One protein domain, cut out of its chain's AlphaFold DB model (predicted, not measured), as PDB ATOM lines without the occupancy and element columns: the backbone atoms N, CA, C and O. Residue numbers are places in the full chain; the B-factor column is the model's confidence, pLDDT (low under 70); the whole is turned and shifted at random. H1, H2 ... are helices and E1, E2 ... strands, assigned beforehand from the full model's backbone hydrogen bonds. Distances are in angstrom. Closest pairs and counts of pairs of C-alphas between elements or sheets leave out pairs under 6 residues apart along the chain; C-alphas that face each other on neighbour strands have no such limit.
ATOM      1  N   ILE A   3      41.741  19.514   4.169       91.31
ATOM      2  CA  ILE A   3      41.635  19.488   5.624       91.31
ATOM      3  C   ILE A   3      41.512  18.036   6.034       91.31
ATOM      4  O   ILE A   3      40.630  17.326   5.545       91.31
ATOM      5  N   SER A   4      42.402  17.615   6.920       89.00
ATOM      6  CA  SER A   4      42.429  16.260   7.442       89.00
ATOM      7  C   SER A   4      42.406  16.300   8.958       89.00
ATOM      8  O   SER A   4      43.056  17.154   9.560       89.00
ATOM      9  N   GLU A   5      41.696  15.353   9.554       90.06
ATOM     10  CA  GLU A   5      41.785  15.064  10.980       90.06
ATOM     11  C   GLU A   5      42.761  13.907  11.203       90.06
ATOM     12  O   GLU A   5      42.911  13.022  10.353       90.06
ATOM     13  N   THR A   6      43.445  13.929  12.338       84.31
ATOM     14  CA  THR A   6      44.245  12.803  12.811       84.31
ATOM     15  C   THR A   6      44.273  12.821  14.327       84.31
ATOM     16  O   THR A   6      44.305  13.887  14.943       84.31
ATOM     17  N   GLU A   7      44.314  11.637  14.917       80.75
ATOM     18  CA  GLU A   7      44.739  11.452  16.299       80.75
ATOM     19  C   GLU A   7      46.237  11.120  16.321       80.75
ATOM     20  O   GLU A   7      46.811  10.679  15.316       80.75
ATOM     21  N   ILE A   8      46.894  11.372  17.452       67.94
ATOM     22  CA  ILE A   8      48.334  11.137  17.611       67.94
ATOM     23  C   ILE A   8      48.624   9.644  17.399       67.94
ATOM     24  O   ILE A   8      48.050   8.792  18.073       67.94
ATOM     25  N   GLY A   9      49.521   9.331  16.461       64.31
ATOM     26  CA  GLY A   9      49.887   7.952  16.116       64.31
ATOM     27  C   GLY A   9      48.911   7.234  15.173       64.31
ATOM     28  O   GLY A   9      49.093   6.042  14.922       64.31
ATOM     29  N   MET A  10      47.904   7.929  14.633       75.12
ATOM     30  CA  MET A  10      46.943   7.380  13.670       75.12
ATOM     31  C   MET A  10      47.167   7.878  12.234       75.12
ATOM     32  O   MET A  10      48.042   8.698  11.944       75.12
ATOM     33  N   THR A  11      46.383   7.323  11.308       79.25
ATOM     34  CA  THR A  11      46.327   7.744   9.909       79.25
ATOM     35  C   THR A  11      45.507   9.023   9.747       79.25
ATOM     36  O   THR A  11      44.495   9.233  10.411       79.25
ATOM     37  N   PHE A  12      45.913   9.867   8.798       86.12
ATOM     38  CA  PHE A  12      45.153  11.057   8.432       86.12
ATOM     39  C   PHE A  12      43.882  10.679   7.673       86.12
ATOM     40  O   PHE A  12      43.939   9.978   6.659       86.12
ATOM     41  N   LYS A  13      42.748  11.227   8.101       88.12
ATOM     42  CA  LYS A  13      41.468  11.102   7.405       88.12
ATOM     43  C   LYS A  13      41.104  12.436   6.770       88.12
ATOM     44  O   LYS A  13      41.007  13.451   7.452       88.12
ATOM     45  N   LEU A  14      40.912  12.440   5.451       89.62
ATOM     46  CA  LEU A  14      40.455  13.627   4.735       89.62
ATOM     47  C   LEU A  14      39.015  13.944   5.151       89.62
ATOM     48  O   LEU A  14      38.126  13.112   4.971       89.62
ATOM     49  N   ILE A  15      38.795  15.149   5.664       91.69
ATOM     50  CA  ILE A  15      37.474  15.624   6.082       91.69
ATOM     51  C   ILE A  15      36.831  16.430   4.976       91.69
ATOM     52  O   ILE A  15      35.673  16.208   4.630       91.69
ATOM     53  N   GLU A  16      37.596  17.330   4.365       91.19
ATOM     54  CA  GLU A  16      37.062  18.166   3.304       91.19
ATOM     55  C   GLU A  16      38.143  18.787   2.423       91.19
ATOM     56  O   GLU A  16      39.334  18.857   2.746       91.19
ATOM     57  N   LYS A  17      37.688  19.296   1.278       90.19
ATOM     58  CA  LYS A  17      38.494  20.104   0.374       90.19
ATOM     59  C   LYS A  17      37.969  21.537   0.385       90.19
ATOM     60  O   LYS A  17      36.961  21.833  -0.247       90.19
ATOM     61  N   ARG A  18      38.693  22.447   1.039       87.31
ATOM     62  CA  ARG A  18      38.398  23.885   0.982       87.31
ATOM     63  C   ARG A  18      38.940  24.506  -0.300       87.31
ATOM     64  O   ARG A  18      40.064  24.213  -0.739       87.31
ATOM     65  N   ASN A  19      38.174  25.419  -0.884       79.06
ATOM     66  CA  ASN A  19      38.679  26.270  -1.955       79.06
ATOM     67  C   ASN A  19      39.701  27.251  -1.381       79.06
ATOM     68  O   ASN A  19      39.499  27.811  -0.311       79.06
ATOM     69  N   LYS A  20      40.820  27.446  -2.088       71.31
ATOM     70  CA  LYS A  20      41.746  28.533  -1.763       71.31
ATOM     71  C   LYS A  20      41.176  29.787  -2.411       71.31
ATOM     72  O   LYS A  20      41.294  29.894  -3.639       71.31
ATOM     73  N   PRO A  21      40.552  30.711  -1.666       63.25
ATOM     74  CA  PRO A  21      40.199  31.968  -2.284       63.25
ATOM     75  C   PRO A  21      41.499  32.612  -2.778       63.25
ATOM     76  O   PRO A  21      42.543  32.537  -2.128       63.25
ATOM     77  N   TYR A  22      41.443  33.191  -3.973       66.38
ATOM     78  CA  TYR A  22      42.539  33.978  -4.546       66.38
ATOM     79  C   TYR A  22      43.775  33.202  -5.020       66.38
ATOM     80  O   TYR A  22      44.792  33.831  -5.295       66.38
ATOM     81  N   ALA A  23      43.686  31.881  -5.225       60.16
ATOM     82  CA  ALA A  23      44.755  31.112  -5.884       60.16
ATOM     83  C   ALA A  23      45.179  31.705  -7.249       60.16
ATOM     84  O   ALA A  23      46.330  31.565  -7.647       60.16
ATOM     85  N   GLU A  24      44.263  32.404  -7.923       57.69
ATOM     86  CA  GLU A  24      44.458  33.010  -9.246       57.69
ATOM     87  C   GLU A  24      44.673  34.534  -9.213       57.69
ATOM     88  O   GLU A  24      44.937  35.143 -10.248       57.69
ATOM     89  N   LYS A  25      44.556  35.193  -8.050       54.31
ATOM     90  CA  LYS A  25      44.642  36.660  -7.959       54.31
ATOM     91  C   LYS A  25      45.927  37.066  -7.245       54.31
ATOM     92  O   LYS A  25      46.059  36.859  -6.043       54.31
ATOM     93  N   MET A  26      46.842  37.718  -7.972       53.12
ATOM     94  CA  MET A  26      48.050  38.379  -7.444       53.12
ATOM     95  C   MET A  26      47.707  39.608  -6.572       53.12
ATOM     96  O   MET A  26      48.147  40.723  -6.834       53.12
ATOM     97  N   GLN A  27      46.882  39.446  -5.537       57.50
ATOM     98  CA  GLN A  27      46.556  40.517  -4.594       57.50
ATOM     99  C   GLN A  27      47.298  40.288  -3.275       57.50
ATOM    100  O   GLN A  27      46.956  39.414  -2.482       57.50
ATOM    101  N   HIS A  28      48.320  41.118  -3.046       54.38
ATOM    102  CA  HIS A  28      49.279  41.041  -1.936       54.38
ATOM    103  C   HIS A  28      48.640  41.049  -0.531       54.38
ATOM    104  O   HIS A  28      49.220  40.521   0.414       54.38
ATOM    105  N   LEU A  29      47.435  41.611  -0.394       52.44
ATOM    106  CA  LEU A  29      46.731  41.769   0.884       52.44
ATOM    107  C   LEU A  29      45.848  40.569   1.274       52.44
ATOM    108  O   LEU A  29      45.468  40.456   2.432       52.44
ATOM    109  N   LYS A  30      45.565  39.635   0.357       54.19
ATOM    110  CA  LYS A  30      44.564  38.568   0.567       54.19
ATOM    111  C   LYS A  30      45.100  37.253   1.125       54.19
ATOM    112  O   LYS A  30      44.342  36.339   1.423       54.19
ATOM    113  N   MET A  31      46.417  37.155   1.301       55.28
ATOM    114  CA  MET A  31      47.011  36.024   2.015       55.28
ATOM    115  C   MET A  31      46.647  36.054   3.514       55.28
ATOM    116  O   MET A  31      46.737  35.022   4.164       55.28
ATOM    117  N   LEU A  32      46.212  37.214   4.040       56.78
ATOM    118  CA  LEU A  32      45.672  37.369   5.396       56.78
ATOM    119  C   LEU A  32      44.385  36.548   5.593       56.78
ATOM    120  O   LEU A  32      44.311  35.795   6.560       56.78
ATOM    121  N   ASP A  33      43.457  36.596   4.632       64.94
ATOM    122  CA  ASP A  33      42.168  35.884   4.694       64.94
ATOM    123  C   ASP A  33      42.332  34.359   4.752       64.94
ATOM    124  O   ASP A  33      41.525  33.649   5.345       64.94
ATOM    125  N   VAL A  34      43.396  33.815   4.146       74.00
ATOM    126  CA  VAL A  34      43.622  32.361   4.137       74.00
ATOM    127  C   VAL A  34      43.900  31.834   5.544       74.00
ATOM    128  O   VAL A  34      43.533  30.699   5.823       74.00
ATOM    129  N   TYR A  35      44.509  32.635   6.426       78.25
ATOM    130  CA  TYR A  35      44.777  32.224   7.807       78.25
ATOM    131  C   TYR A  35      43.506  32.173   8.657       78.25
ATOM    132  O   TYR A  35      43.390  31.300   9.509       78.25
ATOM    133  N   GLU A  36      42.533  33.045   8.390       79.56
ATOM    134  CA  GLU A  36      41.210  32.973   9.027       79.56
ATOM    135  C   GLU A  36      40.453  31.717   8.590       79.56
ATOM    136  O   GLU A  36      39.805  31.060   9.400       79.56
ATOM    137  N   LEU A  37      40.607  31.316   7.326       82.19
ATOM    138  CA  LEU A  37      40.002  30.093   6.798       82.19
ATOM    139  C   LEU A  37      40.593  28.801   7.353       82.19
ATOM    140  O   LEU A  37      40.040  27.746   7.059       82.19
ATOM    141  N   ILE A  38      41.720  28.851   8.060       86.38
ATOM    142  CA  ILE A  38      42.382  27.669   8.630       86.38
ATOM    143  C   ILE A  38      42.599  27.783  10.130       86.38
ATOM    144  O   ILE A  38      43.338  26.986  10.692       86.38
ATOM    145  N   GLN A  39      41.974  28.762  10.784       87.12
ATOM    146  CA  GLN A  39      42.144  28.998  12.220       87.12
ATOM    147  C   GLN A  39      41.697  27.814  13.093       87.12
ATOM    148  O   GLN A  39      42.089  27.710  14.248       87.12
ATOM    149  N   ASP A  40      40.873  26.926  12.540       89.12
ATOM    150  CA  ASP A  40      40.407  25.682  13.148       89.12
ATOM    151  C   ASP A  40      41.398  24.516  12.981       89.12
ATOM    152  O   ASP A  40      41.164  23.420  13.484       89.12
ATOM    153  N   CYS A  41      42.510  24.732  12.277       89.06
ATOM    154  CA  CYS A  41      43.548  23.736  12.058       89.06
ATOM    155  C   CYS A  41      44.724  23.972  13.015       89.06
ATOM    156  O   CYS A  41      45.254  25.076  13.102       89.06
ATOM    157  N   ALA A  42      45.211  22.919  13.675       86.44
ATOM    158  CA  ALA A  42      46.380  23.020  14.555       86.44
ATOM    159  C   ALA A  42      47.714  23.062  13.780       86.44
ATOM    160  O   ALA A  42      48.651  23.768  14.160       86.44
ATOM    161  N   VAL A  43      47.796  22.317  12.671       88.44
ATOM    162  CA  VAL A  43      49.022  22.118  11.886       88.44
ATOM    163  C   VAL A  43      48.779  22.469  10.424       88.44
ATOM    164  O   VAL A  43      47.814  22.022   9.806       88.44
ATOM    165  N   THR A  44      49.685  23.253   9.840       90.19
ATOM    166  CA  THR A  44      49.704  23.560   8.406       90.19
ATOM    167  C   THR A  44      50.925  22.943   7.740       90.19
ATOM    168  O   THR A  44      52.057  23.204   8.142       90.19
ATOM    169  N   ILE A  45      50.703  22.192   6.659       90.25
ATOM    170  CA  ILE A  45      51.764  21.588   5.847       90.25
ATOM    171  C   ILE A  45      51.807  22.287   4.485       90.25
ATOM    172  O   ILE A  45      50.799  22.349   3.777       90.25
ATOM    173  N   SER A  46      52.965  22.828   4.093       89.62
ATOM    174  CA  SER A  46      53.134  23.436   2.764       89.62
ATOM    175  C   SER A  46      54.557  23.312   2.227       89.62
ATOM    176  O   SER A  46      55.532  23.438   2.964       89.62
ATOM    177  N   ALA A  47      54.664  23.167   0.904       88.38
ATOM    178  CA  ALA A  47      55.925  23.214   0.162       88.38
ATOM    179  C   ALA A  47      56.448  24.642  -0.048       88.38
ATOM    180  O   ALA A  47      57.628  24.838  -0.337       88.38
ATOM    181  N   HIS A  48      55.563  25.639   0.049       84.69
ATOM    182  CA  HIS A  48      55.883  27.037  -0.215       84.69
ATOM    183  C   HIS A  48      55.096  27.944   0.731       84.69
ATOM    184  O   HIS A  48      53.864  27.929   0.754       84.69
ATOM    185  N   ILE A  49      55.819  28.750   1.503       83.56
ATOM    186  CA  ILE A  49      55.272  29.846   2.299       83.56
ATOM    187  C   ILE A  49      56.351  30.922   2.444       83.56
ATOM    188  O   ILE A  49      57.541  30.621   2.527       83.56
ATOM    189  N   GLY A  50      55.950  32.191   2.444       82.12
ATOM    190  CA  GLY A  50      56.874  33.287   2.729       82.12
ATOM    191  C   GLY A  50      57.187  33.383   4.223       82.12
ATOM    192  O   GLY A  50      56.351  33.034   5.053       82.12
ATOM    193  N   LYS A  51      58.348  33.950   4.582       82.81
ATOM    194  CA  LYS A  51      58.762  34.164   5.988       82.81
ATOM    195  C   LYS A  51      57.678  34.847   6.833       82.81
ATOM    196  O   LYS A  51      57.342  34.365   7.903       82.81
ATOM    197  N   LYS A  52      57.051  35.905   6.299       83.31
ATOM    198  CA  LYS A  52      55.939  36.613   6.964       83.31
ATOM    199  C   LYS A  52      54.705  35.731   7.192       83.31
ATOM    200  O   LYS A  52      53.922  36.011   8.086       83.31
ATOM    201  N   GLY A  53      54.492  34.713   6.359       82.75
ATOM    202  CA  GLY A  53      53.394  33.765   6.527       82.75
ATOM    203  C   GLY A  53      53.642  32.794   7.677       82.75
ATOM    204  O   GLY A  53      52.729  32.527   8.445       82.75
ATOM    205  N   ILE A  54      54.891  32.345   7.841       85.25
ATOM    206  CA  ILE A  54      55.305  31.515   8.982       85.25
ATOM    207  C   ILE A  54      55.092  32.285  10.287       85.25
ATOM    208  O   ILE A  54      54.406  31.786  11.172       85.25
ATOM    209  N   THR A  55      55.593  33.522  10.372       86.19
ATOM    210  CA  THR A  55      55.428  34.369  11.566       86.19
ATOM    211  C   THR A  55      53.955  34.544  11.941       86.19
ATOM    212  O   THR A  55      53.592  34.375  13.095       86.19
ATOM    213  N   ARG A  56      53.078  34.789  10.961       84.94
ATOM    214  CA  ARG A  56      51.638  34.975  11.204       84.94
ATOM    215  C   ARG A  56      50.915  33.724  11.682       84.94
ATOM    216  O   ARG A  56      49.950  33.851  12.433       84.94
ATOM    217  N   LEU A  57      51.331  32.549  11.210       86.75
ATOM    218  CA  LEU A  57      50.822  31.268  11.699       86.75
ATOM    219  C   LEU A  57      51.249  31.053  13.153       86.75
ATOM    220  O   LEU A  57      50.413  30.750  13.998       86.75
ATOM    221  N   GLN A  58      52.523  31.311  13.454       84.44
ATOM    222  CA  GLN A  58      53.068  31.188  14.807       84.44
ATOM    223  C   GLN A  58      52.395  32.150  15.797       84.44
ATOM    224  O   GLN A  58      52.026  31.732  16.888       84.44
ATOM    225  N   GLU A  59      52.158  33.407  15.406       87.31
ATOM    226  CA  GLU A  59      51.409  34.396  16.206       87.31
ATOM    227  C   GLU A  59      49.977  33.943  16.544       87.31
ATOM    228  O   GLU A  59      49.402  34.405  17.525       87.31
ATOM    229  N   ARG A  60      49.397  33.040  15.744       85.44
ATOM    230  CA  ARG A  60      48.058  32.459  15.947       85.44
ATOM    231  C   ARG A  60      48.090  31.120  16.689       85.44
ATOM    232  O   ARG A  60      47.065  30.460  16.781       85.44
ATOM    233  N   GLY A  61      49.255  30.696  17.184       86.50
ATOM    234  CA  GLY A  61      49.431  29.402  17.849       86.50
ATOM    235  C   GLY A  61      49.406  28.199  16.901       86.50
ATOM    236  O   GLY A  61      49.365  27.064  17.364       86.50
ATOM    237  N   MET A  62      49.447  28.425  15.585       87.62
ATOM    238  CA  MET A  62      49.438  27.353  14.593       87.62
ATOM    239  C   MET A  62      50.856  26.869  14.304       87.62
ATOM    240  O   MET A  62      51.778  27.662  14.079       87.62
ATOM    241  N   GLN A  63      51.024  25.552  14.233       86.94
ATOM    242  CA  GLN A  63      52.288  24.947  13.839       86.94
ATOM    243  C   GLN A  63      52.408  24.880  12.317       86.94
ATOM    244  O   GLN A  63      51.434  24.654  11.593       86.94
ATOM    245  N   PHE A  64      53.626  25.065  11.818       88.31
ATOM    246  CA  PHE A  64      53.922  24.996  10.394       88.31
ATOM    247  C   PHE A  64      55.003  23.956  10.118       88.31
ATOM    248  O   PHE A  64      56.085  24.021  10.700       88.31
ATOM    249  N   ILE A  65      54.731  23.049   9.179       89.06
ATOM    250  CA  ILE A  65      55.673  22.025   8.733       89.06
ATOM    251  C   ILE A  65      55.955  22.206   7.242       89.06
ATOM    252  O   ILE A  65      55.060  22.221   6.392       89.06
ATOM    253  N   PHE A  66      57.240  22.320   6.917       90.00
ATOM    254  CA  PHE A  66      57.695  22.414   5.541       90.00
ATOM    255  C   PHE A  66      57.899  21.020   4.944       90.00
ATOM    256  O   PHE A  66      58.828  20.311   5.325       90.00
ATOM    257  N   LYS A  67      57.061  20.640   3.975       90.50
ATOM    258  CA  LYS A  67      57.193  19.379   3.227       90.50
ATOM    259  C   LYS A  67      56.945  19.617   1.743       90.50
ATOM    260  O   LYS A  67      56.025  20.339   1.363       90.50
ATOM    261  N   LYS A  68      57.773  19.003   0.898       87.75
ATOM    262  CA  LYS A  68      57.648  19.018  -0.567       87.75
ATOM    263  C   LYS A  68      57.209  17.639  -1.060       87.75
ATOM    264  O   LYS A  68      57.430  16.649  -0.377       87.75
ATOM    265  N   GLY A  69      56.655  17.574  -2.269       88.44
ATOM    266  CA  GLY A  69      56.275  16.312  -2.909       88.44
ATOM    267  C   GLY A  69      54.779  16.011  -2.826       88.44
ATOM    268  O   GLY A  69      53.956  16.924  -2.730       88.44
ATOM    269  N   LYS A  70      54.424  14.726  -2.937       89.44
ATOM    270  CA  LYS A  70      53.027  14.269  -2.916       89.44
ATOM    271  C   LYS A  70      52.443  14.388  -1.506       89.44
ATOM    272  O   LYS A  70      53.134  14.120  -0.528       89.44
ATOM    273  N   ILE A  71      51.157  14.734  -1.420       86.44
ATOM    274  CA  ILE A  71      50.442  14.893  -0.141       86.44
ATOM    275  C   ILE A  71      50.545  13.634   0.726       86.44
ATOM    276  O   ILE A  71      50.871  13.748   1.897       86.44
ATOM    277  N   GLU A  72      50.332  12.450   0.153       86.25
ATOM    278  CA  GLU A  72      50.379  11.174   0.885       86.25
ATOM    279  C   GLU A  72      51.723  10.972   1.591       86.25
ATOM    280  O   GLU A  72      51.776  10.652   2.773       86.25
ATOM    281  N   GLN A  73      52.816  11.239   0.877       86.88
ATOM    282  CA  GLN A  73      54.167  11.088   1.399       86.88
ATOM    283  C   GLN A  73      54.465  12.120   2.492       86.88
ATOM    284  O   GLN A  73      54.989  11.768   3.545       86.88
ATOM    285  N   ALA A  74      54.050  13.373   2.283       88.19
ATOM    286  CA  ALA A  74      54.188  14.424   3.285       88.19
ATOM    287  C   ALA A  74      53.432  14.092   4.584       88.19
ATOM    288  O   ALA A  74      53.959  14.328   5.667       88.19
ATOM    289  N   LEU A  75      52.229  13.520   4.484       86.25
ATOM    290  CA  LEU A  75      51.440  13.096   5.643       86.25
ATOM    291  C   LEU A  75      52.104  11.931   6.393       86.25
ATOM    292  O   LEU A  75      52.209  11.979   7.616       86.25
ATOM    293  N   ILE A  76      52.609  10.919   5.679       84.81
ATOM    294  CA  ILE A  76      53.332   9.789   6.291       84.81
ATOM    295  C   ILE A  76      54.561  10.281   7.061       84.81
ATOM    296  O   ILE A  76      54.802   9.857   8.189       84.81
ATOM    297  N   GLU A  77      55.336  11.189   6.471       85.75
ATOM    298  CA  GLU A  77      56.513  11.746   7.134       85.75
ATOM    299  C   GLU A  77      56.151  12.530   8.395       85.75
ATOM    300  O   GLU A  77      56.809  12.348   9.413       85.75
ATOM    301  N   VAL A  78      55.096  13.350   8.355       84.12
ATOM    302  CA  VAL A  78      54.640  14.104   9.535       84.12
ATOM    303  C   VAL A  78      54.201  13.165  10.659       84.12
ATOM    304  O   VAL A  78      54.640  13.339  11.790       84.12
ATOM    305  N   SER A  79      53.428  12.119  10.348       80.88
ATOM    306  CA  SER A  79      53.027  11.113  11.346       80.88
ATOM    307  C   SER A  79      54.240  10.413  11.978       80.88
ATOM    308  O   SER A  79      54.299  10.199  13.190       80.88
ATOM    309  N   ASN A  80      55.251  10.084  11.171       78.50
ATOM    310  CA  ASN A  80      56.469   9.434  11.656       78.50
ATOM    311  C   ASN A  80      57.355  10.364  12.493       78.50
ATOM    312  O   ASN A  80      57.960   9.906  13.465       78.50
ATOM    313  N   ASP A  81      57.452  11.639  12.123       75.38
ATOM    314  CA  ASP A  81      58.230  12.635  12.860       75.38
ATOM    315  C   ASP A  81      57.590  12.895  14.242       75.38
ATOM    316  O   ASP A  81      58.295  12.862  15.255       75.38
ATOM    317  N   ASP A  82      56.258  13.003  14.315       65.88
ATOM    318  CA  ASP A  82      55.523  13.144  15.582       65.88
ATOM    319  C   ASP A  82      55.707  11.925  16.500       65.88
ATOM    320  O   ASP A  82      55.951  12.070  17.703       65.88
ATOM    321  N   ASN A  83      55.659  10.710  15.942       58.81
ATOM    322  CA  ASN A  83      55.879   9.474  16.699       58.81
ATOM    323  C   ASN A  83      57.285   9.409  17.322       58.81
ATOM    324  O   ASN A  83      57.441   8.910  18.440       58.81
ATOM    325  N   LYS A  84      58.308   9.950  16.647       57.88
ATOM    326  CA  LYS A  84      59.675  10.021  17.191       57.88
ATOM    327  C   LYS A  84      59.788  11.027  18.334       57.88
ATOM    328  O   LYS A  84      60.440  10.725  19.330       57.88
ATOM    329  N   MET A  85      59.124  12.183  18.242       52.00
ATOM    330  CA  MET A  85      59.141  13.176  19.327       52.00
ATOM    331  C   MET A  85      58.486  12.651  20.615       52.00
ATOM    332  O   MET A  85      58.931  12.999  21.709       52.00
ATOM    333  N   HIS A  86      57.484  11.773  20.505       51.16
ATOM    334  CA  HIS A  86      56.819  11.159  21.662       51.16
ATOM    335  C   HIS A  86      57.590   9.967  22.255       51.16
ATOM    336  O   HIS A  86      57.520   9.748  23.463       51.16
ATOM    337  N   GLN A  87      58.349   9.212  21.452       42.88
ATOM    338  CA  GLN A  87      59.230   8.152  21.970       42.88
ATOM    339  C   GLN A  87      60.414   8.734  22.750       42.88
ATOM    340  O   GLN A  87      60.690   8.279  23.855       42.88
ATOM    341  N   VAL A  88      61.017   9.824  22.260       47.38
ATOM    342  CA  VAL A  88      62.098  10.525  22.976       47.38
ATOM    343  C   VAL A  88      61.623  11.071  24.330       47.38
ATOM    344  O   VAL A  88      62.377  11.066  25.296       47.38
ATOM    345  N   GLN A  89      60.364  11.501  24.453       40.94
ATOM    346  CA  GLN A  89      59.817  11.939  25.746       40.94
ATOM    347  C   GLN A  89      59.550  10.782  26.723       40.94
ATOM    348  O   GLN A  89      59.577  11.007  27.930       40.94
ATOM    349  N   LYS A  90      59.327   9.554  26.236       44.81
ATOM    350  CA  LYS A  90      59.140   8.365  27.087       44.81
ATOM    351  C   LYS A  90      60.450   7.758  27.586       44.81
ATOM    352  O   LYS A  90      60.437   7.124  28.629       44.81
ATOM    353  N   GLU A  91      61.554   7.948  26.870       42.19
ATOM    354  CA  GLU A  91      62.869   7.408  27.254       42.19
ATOM    355  C   GLU A  91      63.637   8.289  28.259       42.19
ATOM    356  O   GLU A  91      64.691   7.889  28.742       42.19
ATOM    357  N   ASN A  92      63.123   9.480  28.591       46.19
ATOM    358  CA  ASN A  92      63.759  10.431  29.514       46.19
ATOM    359  C   ASN A  92      63.129  10.464  30.926       46.19
ATOM    360  O   ASN A  92      63.333  11.439  31.651       46.19
TER     361      ASN A  92
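What this domain is: This is residues 3 to 92 of the 93 residues of the protein "Nitro_FeMo-Co domain-containing protein" of Candidatus Aminicenantes bacterium (UniProt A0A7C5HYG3). A pair of parallel strands, E3 and E4, forms a small core between the helix H2 on one side and residues 71 to 78 of the long helix H3 on the other; H3 then runs on outward as an arm, and its residues 87 to 90 stick out with residues 91 to 92. The hairpin E1 and E2 lies off this core as a separate small piece, joined by a long loop to the short helix H1 near H2. The printed part has 90 residues, with three named helices and four named strands in the order E1, E2, H1, E3, H2, E4, H3; one two-stranded sheet is antiparallel, the other parallel, and the class is mixed, helices and strands. The whole is only just loose, close to compact, with a radius of gyration of the C-alphas of 14.7 A, and its outline is elongated, 48 by 25 by 23 A.

How they stand to each other: E3, residues 43 to 46, and E4, residues 63 to 66, are parallel neighbours with directions 23 degrees apart; N 44 and O 63 are within hydrogen-bond range at 2.8 A, as are N 65 and O 44 at 2.9 A. H2, residues 51 to 59, stands between them along the chain, and E3, H2, E4 make a strand-helix-strand unit, two parallel strands joined through a helix, with a right-handed crossover. The closest C-alphas of H2 and E4 are those of Ile 54 and Phe 64, 6.8 A apart. H3, residues 71 to 90, comes closest to E3 at the C-alphas of Ile 45 and Ala 74, 8.0 A apart. H2 and H3 are apart. H1, residues 31 to 36, is close to H2 but not clearly touching, with the C-alphas of Tyr 35 and Leu 57 closest at 7.3 A; they run the same way at a shallow tilt of 20 degrees. E1, residues 3 to 5, and E2, residues 13 to 17, form an antiparallel hairpin at 157 degrees, with N 3 and O 16 at 2.9 A and N 15 and O 3 at 2.8 A, both within hydrogen-bond range. Both strands are apart from E3, E4, H2 and H3. Every O i to N i+4 pair is within hydrogen-bond range in H2 and H3; in H1 0 of 2 are, beside 2 of 3 O i to N i+3 pairs.

Where its parts are: E3 measures 10.1 A from first to last C-alpha and begins at C-alpha 43, (49.022, 22.118, 11.886); E4 measures 10.2 A. H2 spans 12.6 A and H1 9.6 A. H3 spans 29.3 A and ends at C-alpha 90, (59.140, 8.365, 27.087). E1, 6.9 A long, begins at C-alpha 3, (41.635, 19.488, 5.624), and E2 is 11.8 A long.

The domain as a whole: The C-alphas of Lys 25 and Asn 92, the two farthest apart, are 49.6 A from each other. The printed part has no cut. The link from E2 to H1 is long, with 13 residues, and residues 24 to 29 in it stand free. The mean pLDDT of the printed part is 76.7, and it is under 70 at residues 8 to 9, 21 to 33 and 82 to 92.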